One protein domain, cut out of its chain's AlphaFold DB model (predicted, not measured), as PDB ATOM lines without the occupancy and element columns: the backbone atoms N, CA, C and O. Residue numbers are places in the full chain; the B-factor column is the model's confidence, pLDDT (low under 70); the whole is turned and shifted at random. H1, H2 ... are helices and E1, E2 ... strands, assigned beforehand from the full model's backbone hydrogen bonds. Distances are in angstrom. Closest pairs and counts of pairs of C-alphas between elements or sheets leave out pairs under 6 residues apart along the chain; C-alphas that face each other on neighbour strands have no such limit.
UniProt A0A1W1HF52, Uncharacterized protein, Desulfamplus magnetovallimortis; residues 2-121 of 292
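AT A GLANCE: This is residues 2 to 121 of the 292 residues of an uncharacterized protein of Desulfamplus magnetovallimortis (UniProt A0A1W1HF52). A small three-stranded parallel sheet, E1, E2 and E5, has H1 over one face, while the hairpin E3 and E4 makes a separate arm toward one end of the longest axis, with the short helix H2 beside E3. H3 comes close to both the sheet, which it only grazes, and E3, and it meets H4; after H4 a tail, residues 114 to 121, runs to the other end of that axis. The printed part has 120 residues, with four named helices and five named strands in the order H1 E1 H2 E2 H3 E3 E4 E5 H4; the sheet order is E1 E2 E5, and E3 and E4 are antiparallel. The class is mixed, helices and strands, though under half of the residues are in named elements; the whole is compact, with a radius of gyration of the C-alphas of 14.8 A and spans of 48 by 35 by 23 A.

HOW THE PARTS SIT: Start at H1, residues 2 to 9, which is on the sheet of E1, residues 14 to 17, E2, residues 46 to 52, and E5, residues 90 to 95, at a height over the sheet of 8.8 A. It runs slantwise to the strands, at 35 degrees to E2 on the local plane; its closest C-alphas to E1 are those of Ala 7 and Ser 14, 5.3 A. E1 and E2 are parallel at 28 degrees, with N 17 and O 48 2.7 A apart, within hydrogen-bond range. H2, residues 36 to 39, is not on this sheet; E1, H2 and E2 form a strand-helix-strand unit, two parallel neighbour strands with a helix between, and its crossover is right-handed. E2 and E5 are parallel at 20 degrees, with N 92 and O 47 2.8 A apart. H3, residues 60 to 67, only grazes the sheet with its residues 63 to 67. E3, residues 71 to 75, and E4, residues 82 to 86, are a hairpin at 150 degrees, with N 72 and O 85 2.8 A apart; the closest C-alphas of H2 and E3, Ser 36 and Arg 75, are 5.7 A apart. H4, residues 108 to 113, touches H3 at a steep tilt of 40 degrees, the same way; the closest C-alphas are those of Glu 60 and Phe 110, 6.9 A. Every O i to N i+4 pair is within hydrogen-bond range in H1 and H3; in H4 it is 1 of 2, and H2 is too short for such a pair.

IN THESE COORDINATES: Find C-alpha 2 at (19.301, -16.077, 11.020); from there H1 runs 10.7 A to Ala 9. E2 is 17.5 A long, E5 16.1 A, E4 13.6 A and E3 13.0 A. H4 ends at C-alpha 113, (32.924, -25.846, 24.049).

THE WHOLE: The two farthest C-alphas, Asp 80 and Val 121, are 49.1 A apart. The printed part has no cut; the links E1 to H2 and E5 to H4 are long. Mean pLDDT of the printed part is 77.3, with residues 26 to 36, 53 to 54, 69, 75 to 81 and 98 to 108 under 70.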
ATOM      1  N   PHE A   2      18.957 -16.733   9.749       85.19
ATOM      2  CA  PHE A   2      19.301 -16.077  11.020       85.19
ATOM      3  C   PHE A   2      20.785 -15.687  11.152       85.19
ATOM      4  O   PHE A   2      21.101 -14.511  11.282       85.19
ATOM      5  N   ALA A   3      21.700 -16.654  11.037       88.38
ATOM      6  CA  ALA A   3      23.132 -16.380  11.154       88.38
ATOM      7  C   ALA A   3      23.652 -15.417  10.072       88.38
ATOM      8  O   ALA A   3      24.468 -14.560  10.377       88.38
ATOM      9  N   ASN A   4      23.152 -15.505   8.833       88.06
ATOM     10  CA  ASN A   4      23.556 -14.592   7.758       88.06
ATOM     11  C   ASN A   4      23.130 -13.155   8.068       88.06
ATOM     12  O   ASN A   4      23.954 -12.259   7.965       88.06
ATOM     13  N   THR A   5      21.893 -12.952   8.530       91.50
ATOM     14  CA  THR A   5      21.406 -11.638   8.977       91.50
ATOM     15  C   THR A   5      22.266 -11.087  10.112       91.50
ATOM     16  O   THR A   5      22.637  -9.919  10.092       91.50
ATOM     17  N   LEU A   6      22.641 -11.927  11.083       91.44
ATOM     18  CA  LEU A   6      23.544 -11.516  12.158       91.44
ATOM     19  C   LEU A   6      24.922 -11.114  11.614       91.44
ATOM     20  O   LEU A   6      25.481 -10.105  12.041       91.44
ATOM     21  N   ALA A   7      25.461 -11.881  10.663       91.69
ATOM     22  CA  ALA A   7      26.721 -11.571   9.996       91.69
ATOM     23  C   ALA A   7      26.653 -10.208   9.305       91.69
ATOM     24  O   ALA A   7      27.516  -9.369   9.534       91.69
ATOM     25  N   GLU A   8      25.632 -10.001   8.478       92.12
ATOM     26  CA  GLU A   8      25.435  -8.791   7.681       92.12
ATOM     27  C   GLU A   8      25.256  -7.563   8.576       92.12
ATOM     28  O   GLU A   8      25.953  -6.571   8.382       92.12
ATOM     29  N   ALA A   9      24.418  -7.658   9.613       92.75
ATOM     30  CA  ALA A   9      24.218  -6.573  10.568       92.75
ATOM     31  C   ALA A   9      25.522  -6.192  11.293       92.75
ATOM     32  O   ALA A   9      25.804  -5.015  11.488       92.75
ATOM     33  N   THR A  10      26.352  -7.176  11.658       92.50
ATOM     34  CA  THR A  10      27.567  -6.963  12.469       92.50
ATOM     35  C   THR A  10      28.844  -6.720  11.660       92.50
ATOM     36  O   THR A  10      29.944  -6.725  12.225       92.50
ATOM     37  N   GLN A  11      28.751  -6.495  10.346       90.88
ATOM     38  CA  GLN A  11      29.912  -6.068   9.563       90.88
ATOM     39  C   GLN A  11      30.471  -4.731  10.103       90.88
ATOM     40  O   GLN A  11      29.700  -3.871  10.523       90.88
ATOM     41  N   PRO A  12      31.806  -4.535  10.127       92.31
ATOM     42  CA  PRO A  12      32.855  -5.395   9.575       92.31
ATOM     43  C   PRO A  12      33.394  -6.464  10.550       92.31
ATOM     44  O   PRO A  12      34.416  -7.083  10.255       92.31
ATOM     45  N   TYR A  13      32.761  -6.708  11.701       93.81
ATOM     46  CA  TYR A  13      33.270  -7.620  12.742       93.81
ATOM     47  C   TYR A  13      32.936  -9.098  12.513       93.81
ATOM     48  O   TYR A  13      33.434  -9.962  13.238       93.81
ATOM     49  N   SER A  14      32.131  -9.410  11.504       94.00
ATOM     50  CA  SER A  14      31.797 -10.774  11.107       94.00
ATOM     51  C   SER A  14      32.617 -11.249   9.901       94.00
ATOM     52  O   SER A  14      33.155 -10.454   9.116       94.00
ATOM     53  N   ALA A  15      32.739 -12.569   9.755       92.31
ATOM     54  CA  ALA A  15      33.294 -13.206   8.567       92.31
ATOM     55  C   ALA A  15      32.715 -14.614   8.356       92.31
ATOM     56  O   ALA A  15      32.442 -15.345   9.308       92.31
ATOM     57  N   PHE A  16      32.584 -15.020   7.092       91.00
ATOM     58  CA  PHE A  16      32.198 -16.385   6.733       91.00
ATOM     59  C   PHE A  16      33.421 -17.300   6.626       91.00
ATOM     60  O   PHE A  16      34.431 -16.953   5.996       91.00
ATOM     61  N   MET A  17      33.314 -18.484   7.220       88.00
ATOM     62  CA  MET A  17      34.307 -19.548   7.275       88.00
ATOM     63  C   MET A  17      33.879 -20.720   6.401       88.00
ATOM     64  O   MET A  17      32.736 -21.176   6.448       88.00
ATOM     65  N   ARG A  18      34.831 -21.214   5.610       87.00
ATOM     66  CA  ARG A  18      34.664 -22.446   4.843       87.00
ATOM     67  C   ARG A  18      34.619 -23.620   5.811       87.00
ATOM     68  O   ARG A  18      35.422 -23.656   6.741       87.00
ATOM     69  N   LYS A  19      33.703 -24.563   5.611       84.00
ATOM     70  CA  LYS A  19      33.539 -25.680   6.546       84.00
ATOM     71  C   LYS A  19      34.809 -26.511   6.677       84.00
ATOM     72  O   LYS A  19      35.145 -26.907   7.782       84.00
ATOM     73  N   GLU A  20      35.571 -26.655   5.590       84.81
ATOM     74  CA  GLU A  20      36.835 -27.400   5.524       84.81
ATOM     75  C   GLU A  20      37.885 -26.868   6.505       84.81
ATOM     76  O   GLU A  20      38.803 -27.591   6.872       84.81
ATOM     77  N   THR A  21      37.755 -25.611   6.948       83.50
ATOM     78  CA  THR A  21      38.602 -25.043   7.999       83.50
ATOM     79  C   THR A  21      38.401 -25.744   9.338       83.50
ATOM     80  O   THR A  21      39.348 -25.818  10.106       83.50
ATOM     81  N   LEU A  22      37.202 -26.255   9.621       81.38
ATOM     82  CA  LEU A  22      36.888 -26.954  10.865       81.38
ATOM     83  C   LEU A  22      36.998 -28.476  10.749       81.38
ATOM     84  O   LEU A  22      36.787 -29.146  11.753       81.38
ATOM     85  N   LEU A  23      37.264 -29.027   9.559       82.88
ATOM     86  CA  LEU A  23      37.254 -30.473   9.334       82.88
ATOM     87  C   LEU A  23      38.650 -31.085   9.438       82.88
ATOM     88  O   LEU A  23      39.636 -30.494   8.997       82.88
ATOM     89  N   THR A  24      38.702 -32.322   9.929       75.56
ATOM     90  CA  THR A  24      39.904 -33.153   9.903       75.56
ATOM     91  C   THR A  24      40.312 -33.397   8.456       75.56
ATOM     92  O   THR A  24      39.550 -33.930   7.644       75.56
ATOM     93  N   LYS A  25      41.540 -33.011   8.118       71.88
ATOM     94  CA  LYS A  25      42.100 -33.245   6.788       71.88
ATOM     95  C   LYS A  25      42.617 -34.681   6.705       71.88
ATOM     96  O   LYS A  25      43.369 -35.122   7.564       71.88
ATOM     97  N   LYS A  26      42.234 -35.407   5.647       53.78
ATOM     98  CA  LYS A  26      42.701 -36.788   5.393       53.78
ATOM     99  C   LYS A  26      44.201 -36.879   5.091       53.78
ATOM    100  O   LYS A  26      44.794 -37.928   5.293       53.78
ATOM    101  N   HIS A  27      44.797 -35.787   4.625       54.28
ATOM    102  CA  HIS A  27      46.239 -35.649   4.481       54.28
ATOM    103  C   HIS A  27      46.727 -34.610   5.481       54.28
ATOM    104  O   HIS A  27      46.112 -33.545   5.597       54.28
ATOM    105  N   THR A  28      47.829 -34.911   6.172       49.12
ATOM    106  CA  THR A  28      48.619 -33.900   6.874       49.12
ATOM    107  C   THR A  28      48.954 -32.818   5.857       49.12
ATOM    108  O   THR A  28      49.634 -33.118   4.872       49.12
ATOM    109  N   PRO A  29      48.414 -31.600   6.005       51.19
ATOM    110  CA  PRO A  29      48.837 -30.525   5.136       51.19
ATOM    111  C   PRO A  29      50.337 -30.322   5.361       51.19
ATOM    112  O   PRO A  29      50.784 -30.385   6.507       51.19
ATOM    113  N   ASP A  30      51.097 -30.084   4.290       48.97
ATOM    114  CA  ASP A  30      52.475 -29.614   4.429       48.97
ATOM    115  C   ASP A  30      52.503 -28.444   5.421       48.97
ATOM    116  O   ASP A  30      51.595 -27.602   5.418       48.97
ATOM    117  N   GLU A  31      53.548 -28.358   6.245       47.22
ATOM    118  CA  GLU A  31      53.758 -27.233   7.172       47.22
ATOM    119  C   GLU A  31      53.713 -25.874   6.437       47.22
ATOM    120  O   GLU A  31      53.344 -24.857   7.017       47.22
ATOM    121  N   ASN A  32      53.953 -25.879   5.119       47.75
ATOM    122  CA  ASN A  32      53.857 -24.732   4.214       47.75
ATOM    123  C   ASN A  32      52.462 -24.469   3.609       47.75
ATOM    124  O   ASN A  32      52.323 -23.611   2.735       47.75
ATOM    125  N   SER A  33      51.412 -25.189   4.013       56.31
ATOM    126  CA  SER A  33      50.079 -24.987   3.440       56.31
ATOM    127  C   SER A  33      49.541 -23.585   3.759       56.31
ATOM    128  O   SER A  33      49.478 -23.154   4.909       56.31
ATOM    129  N   HIS A  34      49.133 -22.846   2.724       55.59
ATOM    130  CA  HIS A  34      48.670 -21.469   2.884       55.59
ATOM    131  C   HIS A  34      47.410 -21.381   3.768       55.59
ATOM    132  O   HIS A  34      46.305 -21.771   3.380       55.59
ATOM    133  N   THR A  35      47.560 -20.779   4.946       66.25
ATOM    134  CA  THR A  35      46.483 -20.476   5.904       66.25
ATOM    135  C   THR A  35      45.886 -19.083   5.694       66.25
ATOM    136  O   THR A  35      45.237 -18.540   6.583       66.25
ATOM    137  N   SER A  36      46.028 -18.504   4.497       67.56
ATOM    138  CA  SER A  36      45.537 -17.156   4.160       67.56
ATOM    139  C   SER A  36      44.040 -16.954   4.434       67.56
ATOM    140  O   SER A  36      43.585 -15.863   4.777       67.56
ATOM    141  N   HIS A  37      43.256 -18.032   4.358       73.62
ATOM    142  CA  HIS A  37      41.837 -18.039   4.700       73.62
ATOM    143  C   HIS A  37      41.562 -17.839   6.199       73.62
ATOM    144  O   HIS A  37      40.431 -17.505   6.544       73.62
ATOM    145  N   LEU A  38      42.554 -18.016   7.075       79.94
ATOM    146  CA  LEU A  38      42.475 -17.728   8.508       79.94
ATOM    147  C   LEU A  38      42.839 -16.279   8.844       79.94
ATOM    148  O   LEU A  38      42.334 -15.741   9.828       79.94
ATOM    149  N   THR A  39      43.649 -15.615   8.014       81.62
ATOM    150  CA  THR A  39      44.085 -14.224   8.232       81.62
ATOM    151  C   THR A  39      42.898 -13.254   8.289       81.62
ATOM    152  O   THR A  39      42.889 -12.324   9.090       81.62
ATOM    153  N   LYS A  40      41.827 -13.512   7.521       84.25
ATOM    154  CA  LYS A  40      40.599 -12.688   7.520       84.25
ATOM    155  C   LYS A  40      39.805 -12.715   8.833       84.25
ATOM    156  O   LYS A  40      38.882 -11.916   8.980       84.25
ATOM    157  N   PHE A  41      40.110 -13.641   9.746       87.69
ATOM    158  CA  PHE A  41      39.465 -13.718  11.060       87.69
ATOM    159  C   PHE A  41      40.191 -12.906  12.137       87.69
ATOM    160  O   PHE A  41      39.645 -12.713  13.226       87.69
ATOM    161  N   LYS A  42      41.368 -12.347  11.818       86.69
ATOM    162  CA  LYS A  42      42.036 -11.357  12.665       86.69
ATOM    163  C   LYS A  42      41.082 -10.176  12.883       86.69
ATOM    164  O   LYS A  42      40.488  -9.659  11.938       86.69
ATOM    165  N   ASN A  43      40.906  -9.779  14.142       87.44
ATOM    166  CA  ASN A  43      39.990  -8.714  14.582       87.44
ATOM    167  C   ASN A  43      38.489  -8.968  14.333       87.44
ATOM    168  O   ASN A  43      37.684  -8.037  14.412       87.44
ATOM    169  N   LYS A  44      38.080 -10.213  14.056       92.25
ATOM    170  CA  LYS A  44      36.660 -10.585  13.986       92.25
ATOM    171  C   LYS A  44      36.120 -10.965  15.360       92.25
ATOM    172  O   LYS A  44      36.870 -11.369  16.246       92.25
ATOM    173  N   ARG A  45      34.802 -10.831  15.513       91.75
ATOM    174  CA  ARG A  45      34.016 -11.208  16.700       91.75
ATOM    175  C   ARG A  45      33.002 -12.318  16.413       91.75
ATOM    176  O   ARG A  45      32.539 -12.975  17.340       91.75
ATOM    177  N   LEU A  46      32.696 -12.562  15.137       92.56
ATOM    178  CA  LEU A  46      31.768 -13.604  14.705       92.56
ATOM    179  C   LEU A  46      32.311 -14.323  13.465       92.56
ATOM    180  O   LEU A  46      32.543 -13.696  12.430       92.56
ATOM    181  N   ALA A  47      32.479 -15.638  13.563       92.25
ATOM    182  CA  ALA A  47      32.803 -16.511  12.445       92.25
ATOM    183  C   ALA A  47      31.622 -17.443  12.173       92.25
ATOM    184  O   ALA A  47      31.185 -18.163  13.064       92.25
ATOM    185  N   ILE A  48      31.093 -17.438  10.950       91.88
ATOM    186  CA  ILE A  48      29.956 -18.294  10.586       91.88
ATOM    187  C   ILE A  48      30.388 -19.309   9.551       91.88
ATOM    188  O   ILE A  48      30.934 -18.939   8.514       91.88
ATOM    189  N   THR A  49      30.082 -20.574   9.799       89.75
ATOM    190  CA  THR A  49      30.203 -21.636   8.807       89.75
ATOM    191  C   THR A  49      28.856 -22.311   8.590       89.75
ATOM    192  O   THR A  49      28.031 -22.409   9.500       89.75
ATOM    193  N   SER A  50      28.615 -22.760   7.368       84.50
ATOM    194  CA  SER A  50      27.402 -23.471   6.984       84.50
ATOM    195  C   SER A  50      27.763 -24.784   6.306       84.50
ATOM    196  O   SER A  50      28.855 -24.917   5.762       84.50
ATOM    197  N   GLU A  51      26.804 -25.708   6.284       75.88
ATOM    198  CA  GLU A  51      26.860 -26.943   5.485       75.88
ATOM    199  C   GLU A  51      27.796 -28.029   6.030       75.88
ATOM    200  O   GLU A  51      28.376 -28.794   5.251       75.88
ATOM    201  N   LEU A  52      27.895 -28.154   7.360       78.06
ATOM    202  CA  LEU A  52      28.429 -29.386   7.942       78.06
ATOM    203  C   LEU A  52      27.569 -30.565   7.458       78.06
ATOM    204  O   LEU A  52      26.351 -30.613   7.644       78.06
ATOM    205  N   GLY A  53      28.209 -31.457   6.714       69.62
ATOM    206  CA  GLY A  53      27.595 -32.612   6.090       69.62
ATOM    207  C   GLY A  53      27.548 -33.807   7.029       69.62
ATOM    208  O   GLY A  53      28.238 -33.865   8.040       69.62
ATOM    209  N   LYS A  54      26.760 -34.807   6.633       66.56
ATOM    210  CA  LYS A  54      26.581 -36.058   7.373       66.56
ATOM    211  C   LYS A  54      27.913 -36.747   7.734       66.56
ATOM    212  O   LYS A  54      28.073 -37.216   8.842       66.56
ATOM    213  N   ASN A  55      28.888 -36.736   6.823       70.31
ATOM    214  CA  ASN A  55      30.172 -37.431   6.994       70.31
ATOM    215  C   ASN A  55      31.338 -36.495   7.364       70.31
ATOM    216  O   ASN A  55      32.501 -36.893   7.258       70.31
ATOM    217  N   ASP A  56      31.052 -35.244   7.721       75.75
ATOM    218  CA  ASP A  56      32.086 -34.264   8.037       75.75
ATOM    219  C   ASP A  56      32.610 -34.518   9.460       75.75
ATOM    220  O   ASP A  56      31.869 -34.452  10.439       75.75
ATOM    221  N   GLN A  57      33.904 -34.818   9.586       75.62
ATOM    222  CA  GLN A  57      34.560 -34.978  10.884       75.62
ATOM    223  C   GLN A  57      35.220 -33.667  11.275       75.62
ATOM    224  O   GLN A  57      36.094 -33.193  10.555       75.62
ATOM    225  N   LEU A  58      34.823 -33.092  12.409       78.69
ATOM    226  CA  LEU A  58      35.472 -31.894  12.926       78.69
ATOM    227  C   LEU A  58      36.902 -32.193  13.411       78.69
ATOM    228  O   LEU A  58      37.210 -33.301  13.840       78.69
ATOM    229  N   ASP A  59      37.769 -31.192  13.389       78.94
ATOM    230  CA  ASP A  59      39.114 -31.271  13.953       78.94
ATOM    231  C   ASP A  59      39.109 -30.687  15.374       78.94
ATOM    232  O   ASP A  59      38.932 -29.481  15.582       78.94
ATOM    233  N   GLU A  60      39.296 -31.551  16.373       77.69
ATOM    234  CA  GLU A  60      39.309 -31.168  17.787       77.69
ATOM    235  C   GLU A  60      40.401 -30.132  18.094       77.69
ATOM    236  O   GLU A  60      40.178 -29.210  18.883       77.69
ATOM    237  N   SER A  61      41.571 -30.254  17.457       77.94
ATOM    238  CA  SER A  61      42.697 -29.344  17.676       77.94
ATOM    239  C   SER A  61      42.379 -27.947  17.148       77.94
ATOM    240  O   SER A  61      42.628 -26.952  17.833       77.94
ATOM    241  N   ILE A  62      41.751 -27.865  15.972       80.31
ATOM    242  CA  ILE A  62      41.339 -26.592  15.382       80.31
ATOM    243  C   ILE A  62      40.237 -25.964  16.226       80.31
ATOM    244  O   ILE A  62      40.307 -24.777  16.523       80.31
ATOM    245  N   ILE A  63      39.246 -26.736  16.672       81.62
ATOM    246  CA  ILE A  63      38.161 -26.181  17.488       81.62
ATOM    247  C   ILE A  63      38.681 -25.675  18.825       81.62
ATOM    248  O   ILE A  63      38.287 -24.585  19.239       81.62
ATOM    249  N   LYS A  64      39.588 -26.399  19.490       80.00
ATOM    250  CA  LYS A  64      40.235 -25.910  20.717       80.00
ATOM    251  C   LYS A  64      40.957 -24.586  20.478       80.00
ATOM    252  O   LYS A  64      40.737 -23.662  21.254       80.00
ATOM    253  N   LYS A  65      41.696 -24.463  19.369       82.00
ATOM    254  CA  LYS A  65      42.363 -23.209  18.986       82.00
ATOM    255  C   LYS A  65      41.382 -22.073  18.686       82.00
ATOM    256  O   LYS A  65      41.594 -20.953  19.124       82.00
ATOM    257  N   MET A  66      40.295 -22.354  17.967       82.44
ATOM    258  CA  MET A  66      39.300 -21.353  17.551       82.44
ATOM    259  C   MET A  66      38.362 -20.909  18.681       82.44
ATOM    260  O   MET A  66      37.801 -19.820  18.612       82.44
ATOM    261  N   SER A  67      38.137 -21.764  19.681       80.75
ATOM    262  CA  SER A  67      37.252 -21.490  20.828       80.75
ATOM    263  C   SER A  67      38.005 -21.122  22.109       80.75
ATOM    264  O   SER A  67      37.378 -20.711  23.083       80.75
ATOM    265  N   GLY A  68      39.323 -21.321  22.135       72.25
ATOM    266  CA  GLY A  68      40.192 -21.046  23.272       72.25
ATOM    267  C   GLY A  68      41.038 -19.789  23.089       72.25
ATOM    268  O   GLY A  68      40.865 -19.024  22.145       72.25
ATOM    269  N   ASN A  69      41.995 -19.614  24.000       69.62
ATOM    270  CA  ASN A  69      42.953 -18.505  23.989       69.62
ATOM    271  C   ASN A  69      44.277 -18.861  23.289       69.62
ATOM    272  O   ASN A  69      45.277 -18.165  23.469       69.62
ATOM    273  N   ASP A  70      44.301 -19.936  22.498       77.12
ATOM    274  CA  ASP A  70      45.513 -20.354  21.799       77.12
ATOM    275  C   ASP A  70      45.814 -19.413  20.623       77.12
ATOM    276  O   ASP A  70      44.917 -18.857  19.978       77.12
ATOM    277  N   ALA A  71      47.101 -19.238  20.326       78.12
ATOM    278  CA  ALA A  71      47.532 -18.460  19.175       78.12
ATOM    279  C   ALA A  71      47.271 -19.229  17.868       78.12
ATOM    280  O   ALA A  71      47.661 -20.388  17.706       78.12
ATOM    281  N   ILE A  72      46.642 -18.553  16.912       81.44
ATOM    282  CA  ILE A  72      46.470 -19.007  15.536       81.44
ATOM    283  C   ILE A  72      47.586 -18.380  14.703       81.44
ATOM    284  O   ILE A  72      47.613 -17.166  14.493       81.44
ATOM    285  N   GLN A  73      48.493 -19.231  14.227       78.94
ATOM    286  CA  GLN A  73      49.504 -18.885  13.233       78.94
ATOM    287  C   GLN A  73      48.864 -18.815  11.848       78.94
ATOM    288  O   GLN A  73      48.187 -19.752  11.411       78.94
ATOM    289  N   THR A  74      49.072 -17.704  11.149       76.38
ATOM    290  CA  THR A  74      48.622 -17.529   9.769       76.38
ATOM    291  C   THR A  74      49.731 -16.997   8.884       76.38
ATOM    292  O   THR A  74      50.514 -16.151   9.304       76.38
ATOM    293  N   ARG A  75      49.765 -17.451   7.631       69.38
ATOM    294  CA  ARG A  75      50.663 -16.920   6.603       69.38
ATOM    295  C   ARG A  75      49.840 -16.358   5.451       69.38
ATOM    296  O   ARG A  75      49.021 -17.063   4.852       69.38
ATOM    297  N   GLY A  76      50.031 -15.070   5.165       65.94
ATOM    298  CA  GLY A  76      49.388 -14.399   4.035       65.94
ATOM    299  C   GLY A  76      49.855 -14.973   2.694       65.94
ATOM    300  O   GLY A  76      50.962 -15.500   2.586       65.94
ATOM    301  N   CYS A  77      49.023 -14.872   1.651       61.25
ATOM    302  CA  CYS A  77      49.473 -15.214   0.299       61.25
ATOM    303  C   CYS A  77      50.645 -14.303  -0.091       61.25
ATOM    304  O   CYS A  77      50.517 -13.086   0.021       61.25
ATOM    305  N   TYR A  78      51.754 -14.889  -0.555       59.28
ATOM    306  CA  TYR A  78      52.981 -14.177  -0.955       59.28
ATOM    307  C   TYR A  78      53.673 -13.374   0.162       59.28
ATOM    308  O   TYR A  78      54.473 -12.488  -0.125       59.28
ATOM    309  N   SER A  79      53.378 -13.677   1.430       58.72
ATOM    310  CA  SER A  79      54.052 -13.084   2.587       58.72
ATOM    311  C   SER A  79      55.031 -14.083   3.198       58.72
ATOM    312  O   SER A  79      54.649 -15.213   3.514       58.72
ATOM    313  N   ASP A  80      56.267 -13.648   3.425       62.50
ATOM    314  CA  ASP A  80      57.234 -14.367   4.265       62.50
ATOM    315  C   ASP A  80      57.022 -14.104   5.757       62.50
ATOM    316  O   ASP A  80      57.559 -14.820   6.596       62.50
ATOM    317  N   ASN A  81      56.178 -13.127   6.093       65.25
ATOM    318  CA  ASN A  81      55.820 -12.841   7.471       65.25
ATOM    319  C   ASN A  81      54.706 -13.781   7.932       65.25
ATOM    320  O   ASN A  81      53.610 -13.802   7.352       65.25
ATOM    321  N   GLU A  82      55.005 -14.528   8.991       72.19
ATOM    322  CA  GLU A  82      54.030 -15.239   9.806       72.19
ATOM    323  C   GLU A  82      53.364 -14.264  10.774       72.19
ATOM    324  O   GLU A  82      54.006 -13.423  11.401       72.19
ATOM    325  N   ASP A  83      52.048 -14.377  10.874       76.62
ATOM    326  CA  ASP A  83      51.196 -13.474  11.624       76.62
ATOM    327  C   ASP A  83      50.430 -14.292  12.664       76.62
ATOM    328  O   ASP A  83      49.692 -15.219  12.316       76.62
ATOM    329  N   ASN A  84      50.576 -13.928  13.938       81.38
ATOM    330  CA  ASN A  84      49.947 -14.630  15.055       81.38
ATOM    331  C   ASN A  84      48.823 -13.790  15.645       81.38
ATOM    332  O   ASN A  84      48.987 -12.592  15.883       81.38
ATOM    333  N   TYR A  85      47.678 -14.413  15.910       85.62
ATOM    334  CA  TYR A  85      46.607 -13.773  16.667       85.62
ATOM    335  C   TYR A  85      45.855 -14.779  17.534       85.62
ATOM    336  O   TYR A  85      45.731 -15.948  17.187       85.62
ATOM    337  N   THR A  86      45.314 -14.313  18.654       86.50
ATOM    338  CA  THR A  86      44.413 -15.112  19.492       86.50
ATOM    339  C   THR A  86      42.983 -14.986  18.982       86.50
ATOM    340  O   THR A  86      42.521 -13.871  18.691       86.50
ATOM    341  N   ALA A  87      42.276 -16.113  18.875       86.94
ATOM    342  CA  ALA A  87      40.870 -16.127  18.491       86.94
ATOM    343  C   ALA A  87      40.047 -15.245  19.443       86.94
ATOM    344  O   ALA A  87      40.113 -15.369  20.659       86.94
ATOM    345  N   ASN A  88      39.291 -14.310  18.873       87.75
ATOM    346  CA  ASN A  88      38.499 -13.324  19.615       87.75
ATOM    347  C   ASN A  88      37.041 -13.290  19.130       87.75
ATOM    348  O   ASN A  88      36.330 -12.296  19.320       87.75
ATOM    349  N   PHE A  89      36.618 -14.374  18.475       90.12
ATOM    350  CA  PHE A  89      35.315 -14.528  17.850       90.12
ATOM    351  C   PHE A  89      34.579 -15.767  18.342       90.12
ATOM    352  O   PHE A  89      35.176 -16.785  18.674       90.12
ATOM    353  N   VAL A  90      33.252 -15.693  18.297       90.38
ATOM    354  CA  VAL A  90      32.386 -16.862  18.450       90.38
ATOM    355  C   VAL A  90      32.246 -17.549  17.096       90.38
ATOM    356  O   VAL A  90      31.959 -16.893  16.091       90.38
ATOM    357  N   THR A  91      32.426 -18.869  17.069       90.19
ATOM    358  CA  THR A  91      32.165 -19.686  15.877       90.19
ATOM    359  C   THR A  91      30.735 -20.216  15.914       90.19
ATOM    360  O   THR A  91      30.349 -20.903  16.855       90.19
ATOM    361  N   VAL A  92      29.951 -19.918  14.879       91.75
ATOM    362  CA  VAL A  92      28.591 -20.432  14.689       91.75
ATOM    363  C   VAL A  92      28.591 -21.373  13.494       91.75
ATOM    364  O   VAL A  92      28.770 -20.941  12.354       91.75
ATOM    365  N   ALA A  93      28.375 -22.659  13.756       89.00
ATOM    366  CA  ALA A  93      28.233 -23.675  12.726       89.00
ATOM    367  C   ALA A  93      26.755 -24.005  12.496       89.00
ATOM    368  O   ALA A  93      26.036 -24.371  13.424       89.00
ATOM    369  N   ILE A  94      26.302 -23.871  11.253       89.06
ATOM    370  CA  ILE A  94      24.924 -24.157  10.850       89.06
ATOM    371  C   ILE A  94      24.899 -25.511  10.154       89.06
ATOM    372  O   ILE A  94      25.556 -25.697   9.124       89.06
ATOM    373  N   SER A  95      24.099 -26.430  10.684       85.38
ATOM    374  CA  SER A  95      23.965 -27.775  10.140       85.38
ATOM    375  C   SER A  95      22.528 -28.284  10.194       85.38
ATOM    376  O   SER A  95      21.780 -27.942  11.106       85.38
ATOM    377  N   ASN A  96      22.175 -29.132   9.226       82.00
ATOM    378  CA  ASN A  96      20.973 -29.974   9.272       82.00
ATOM    379  C   ASN A  96      21.267 -31.367   9.849       82.00
ATOM    380  O   ASN A  96      20.348 -32.149  10.066       82.00
ATOM    381  N   TYR A  97      22.546 -31.683  10.049       72.62
ATOM    382  CA  TYR A  97      23.016 -32.960  10.559       72.62
ATOM    383  C   TYR A  97      23.925 -32.709  11.751       72.62
ATOM    384  O   TYR A  97      24.917 -31.985  11.656       72.62
ATOM    385  N   ILE A  98      23.604 -33.331  12.873       67.19
ATOM    386  CA  ILE A  98      24.523 -33.438  13.998       67.19
ATOM    387  C   ILE A  98      24.860 -34.917  14.073       67.19
ATOM    388  O   ILE A  98      24.277 -35.665  14.853       67.19
ATOM    389  N   GLU A  99      25.693 -35.374  13.138       59.34
ATOM    390  CA  GLU A  99      26.178 -36.746  13.215       59.34
ATOM    391  C   GLU A  99      27.202 -36.877  14.333       59.34
ATOM    392  O   GLU A  99      27.857 -35.896  14.708       59.34
ATOM    393  N   PRO A 100      27.355 -38.097  14.863       52.69
ATOM    394  CA  PRO A 100      28.448 -38.418  15.738       52.69
ATOM    395  C   PRO A 100      29.774 -37.994  15.129       52.69
ATOM    396  O   PRO A 100      30.302 -38.587  14.193       52.69
ATOM    397  N   PHE A 101      30.355 -36.967  15.715       56.16
ATOM    398  CA  PHE A 101      31.757 -36.644  15.610       56.16
ATOM    399  C   PHE A 101      32.587 -37.791  16.215       56.16
ATOM    400  O   PHE A 101      33.140 -37.676  17.304       56.16
ATOM    401  N   HIS A 102      32.656 -38.928  15.514       49.97
ATOM    402  CA  HIS A 102      33.225 -40.211  15.951       49.97
ATOM    403  C   HIS A 102      34.686 -40.148  16.414       49.97
ATOM    404  O   HIS A 102      35.187 -41.131  16.945       49.97
ATOM    405  N   ASN A 103      35.347 -38.993  16.332       50.69
ATOM    406  CA  ASN A 103      36.693 -38.762  16.851       50.69
ATOM    407  C   ASN A 103      36.782 -37.658  17.925       50.69
ATOM    408  O   ASN A 103      37.808 -37.572  18.586       50.69
ATOM    409  N   LEU A 104      35.731 -36.858  18.157       51.94
ATOM    410  CA  LEU A 104      35.809 -35.654  19.004       51.94
ATOM    411  C   LEU A 104      35.273 -35.819  20.431       51.94
ATOM    412  O   LEU A 104      35.447 -34.934  21.260       51.94
ATOM    413  N   PHE A 105      34.668 -36.961  20.757       52.41
ATOM    414  CA  PHE A 105      34.143 -37.230  22.106       52.41
ATOM    415  C   PHE A 105      35.202 -37.722  23.097       52.41
ATOM    416  O   PHE A 105      34.868 -38.131  24.203       52.41
ATOM    417  N   ASN A 106      36.478 -37.698  22.712       53.00
ATOM    418  CA  ASN A 106      37.570 -38.168  23.557       53.00
ATOM    419  C   ASN A 106      37.976 -37.167  24.647       53.00
ATOM    420  O   ASN A 106      38.719 -37.558  25.546       53.00
ATOM    421  N   SER A 107      37.510 -35.912  24.598       61.28
ATOM    422  CA  SER A 107      37.771 -34.946  25.666       61.28
ATOM    423  C   SER A 107      36.508 -34.234  26.145       61.28
ATOM    424  O   SER A 107      35.781 -33.597  25.384       61.28
ATOM    425  N   GLU A 108      36.278 -34.295  27.455       68.50
ATOM    426  CA  GLU A 108      35.263 -33.497  28.152       68.50
ATOM    427  C   GLU A 108      35.454 -31.998  27.871       68.50
ATOM    428  O   GLU A 108      34.508 -31.281  27.557       68.50
ATOM    429  N   ALA A 109      36.713 -31.563  27.781       71.81
ATOM    430  CA  ALA A 109      37.081 -30.211  27.388       71.81
ATOM    431  C   ALA A 109      36.513 -29.796  26.013       71.81
ATOM    432  O   ALA A 109      36.131 -28.639  25.823       71.81
ATOM    433  N   PHE A 110      36.475 -30.693  25.024       74.25
ATOM    434  CA  PHE A 110      35.859 -30.398  23.729       74.25
ATOM    435  C   PHE A 110      34.339 -30.238  23.854       74.25
ATOM    436  O   PHE A 110      33.761 -29.305  23.297       74.25
ATOM    437  N   MET A 111      33.704 -31.100  24.644       74.25
ATOM    438  CA  MET A 111      32.258 -31.096  24.878       74.25
ATOM    439  C   MET A 111      31.776 -29.812  25.546       74.25
ATOM    440  O   MET A 111      30.752 -29.251  25.155       74.25
ATOM    441  N   ASP A 112      32.560 -29.285  26.484       77.88
ATOM    442  CA  ASP A 112      32.251 -28.030  27.168       77.88
ATOM    443  C   ASP A 112      32.201 -26.828  26.218       77.88
ATOM    444  O   ASP A 112      31.477 -25.863  26.483       77.88
ATOM    445  N   ARG A 113      32.901 -26.897  25.079       81.56
ATOM    446  CA  ARG A 113      32.924 -25.846  24.049       81.56
ATOM    447  C   ARG A 113      31.732 -25.917  23.097       81.56
ATOM    448  O   ARG A 113      31.392 -24.908  22.482       81.56
ATOM    449  N   LEU A 114      31.081 -27.073  22.974       84.31
ATOM    450  CA  LEU A 114      29.918 -27.238  22.108       84.31
ATOM    451  C   LEU A 114      28.634 -26.805  22.819       84.31
ATOM    452  O   LEU A 114      28.379 -27.163  23.972       84.31
ATOM    453  N   LYS A 115      27.809 -26.035  22.105       88.44
ATOM    454  CA  LYS A 115      26.441 -25.673  22.495       88.44
ATOM    455  C   LYS A 115      25.533 -25.900  21.299       88.44
ATOM    456  O   LYS A 115      25.703 -25.251  20.267       88.44
ATOM    457  N   ILE A 116      24.598 -26.835  21.426       88.06
ATOM    458  CA  ILE A 116      23.693 -27.203  20.340       88.06
ATOM    459  C   ILE A 116      22.351 -26.510  20.544       88.06
ATOM    460  O   ILE A 116      21.649 -26.754  21.526       88.06
ATOM    461  N   ILE A 117      21.991 -25.664  19.579       89.56
ATOM    462  CA  ILE A 117      20.717 -24.947  19.546       89.56
ATOM    463  C   ILE A 117      19.887 -25.511  18.398       89.56
ATOM    464  O   ILE A 117      20.229 -25.331  17.228       89.56
ATOM    465  N   GLU A 118      18.795 -26.185  18.739       87.50
ATOM    466  CA  GLU A 118      17.863 -26.719  17.754       87.50
ATOM    467  C   GLU A 118      16.834 -25.678  17.311       87.50
ATOM    468  O   GLU A 118      16.302 -24.900  18.104       87.50
ATOM    469  N   PHE A 119      16.512 -25.711  16.018       88.62
ATOM    470  CA  PHE A 119      15.445 -24.917  15.417       88.62
ATOM    471  C   PHE A 119      14.391 -25.864  14.819       88.62
ATOM    472  O   PHE A 119      14.408 -26.105  13.612       88.62
ATOM    473  N   PRO A 120      13.466 -26.415  15.631       86.75
ATOM    474  CA  PRO A 120      12.528 -27.456  15.189       86.75
ATOM    475  C   PRO A 120      11.408 -26.929  14.276       86.75
ATOM    476  O   PRO A 120      10.665 -27.699  13.669       86.75
ATOM    477  N   VAL A 121      11.253 -25.607  14.172       88.31
ATOM    478  CA  VAL A 121      10.152 -24.984  13.433       88.31
ATOM    479  C   VAL A 121      10.489 -24.862  11.949       88.31
ATOM    480  O   VAL A 121      11.440 -24.185  11.555       88.31
TER     481      VAL A 121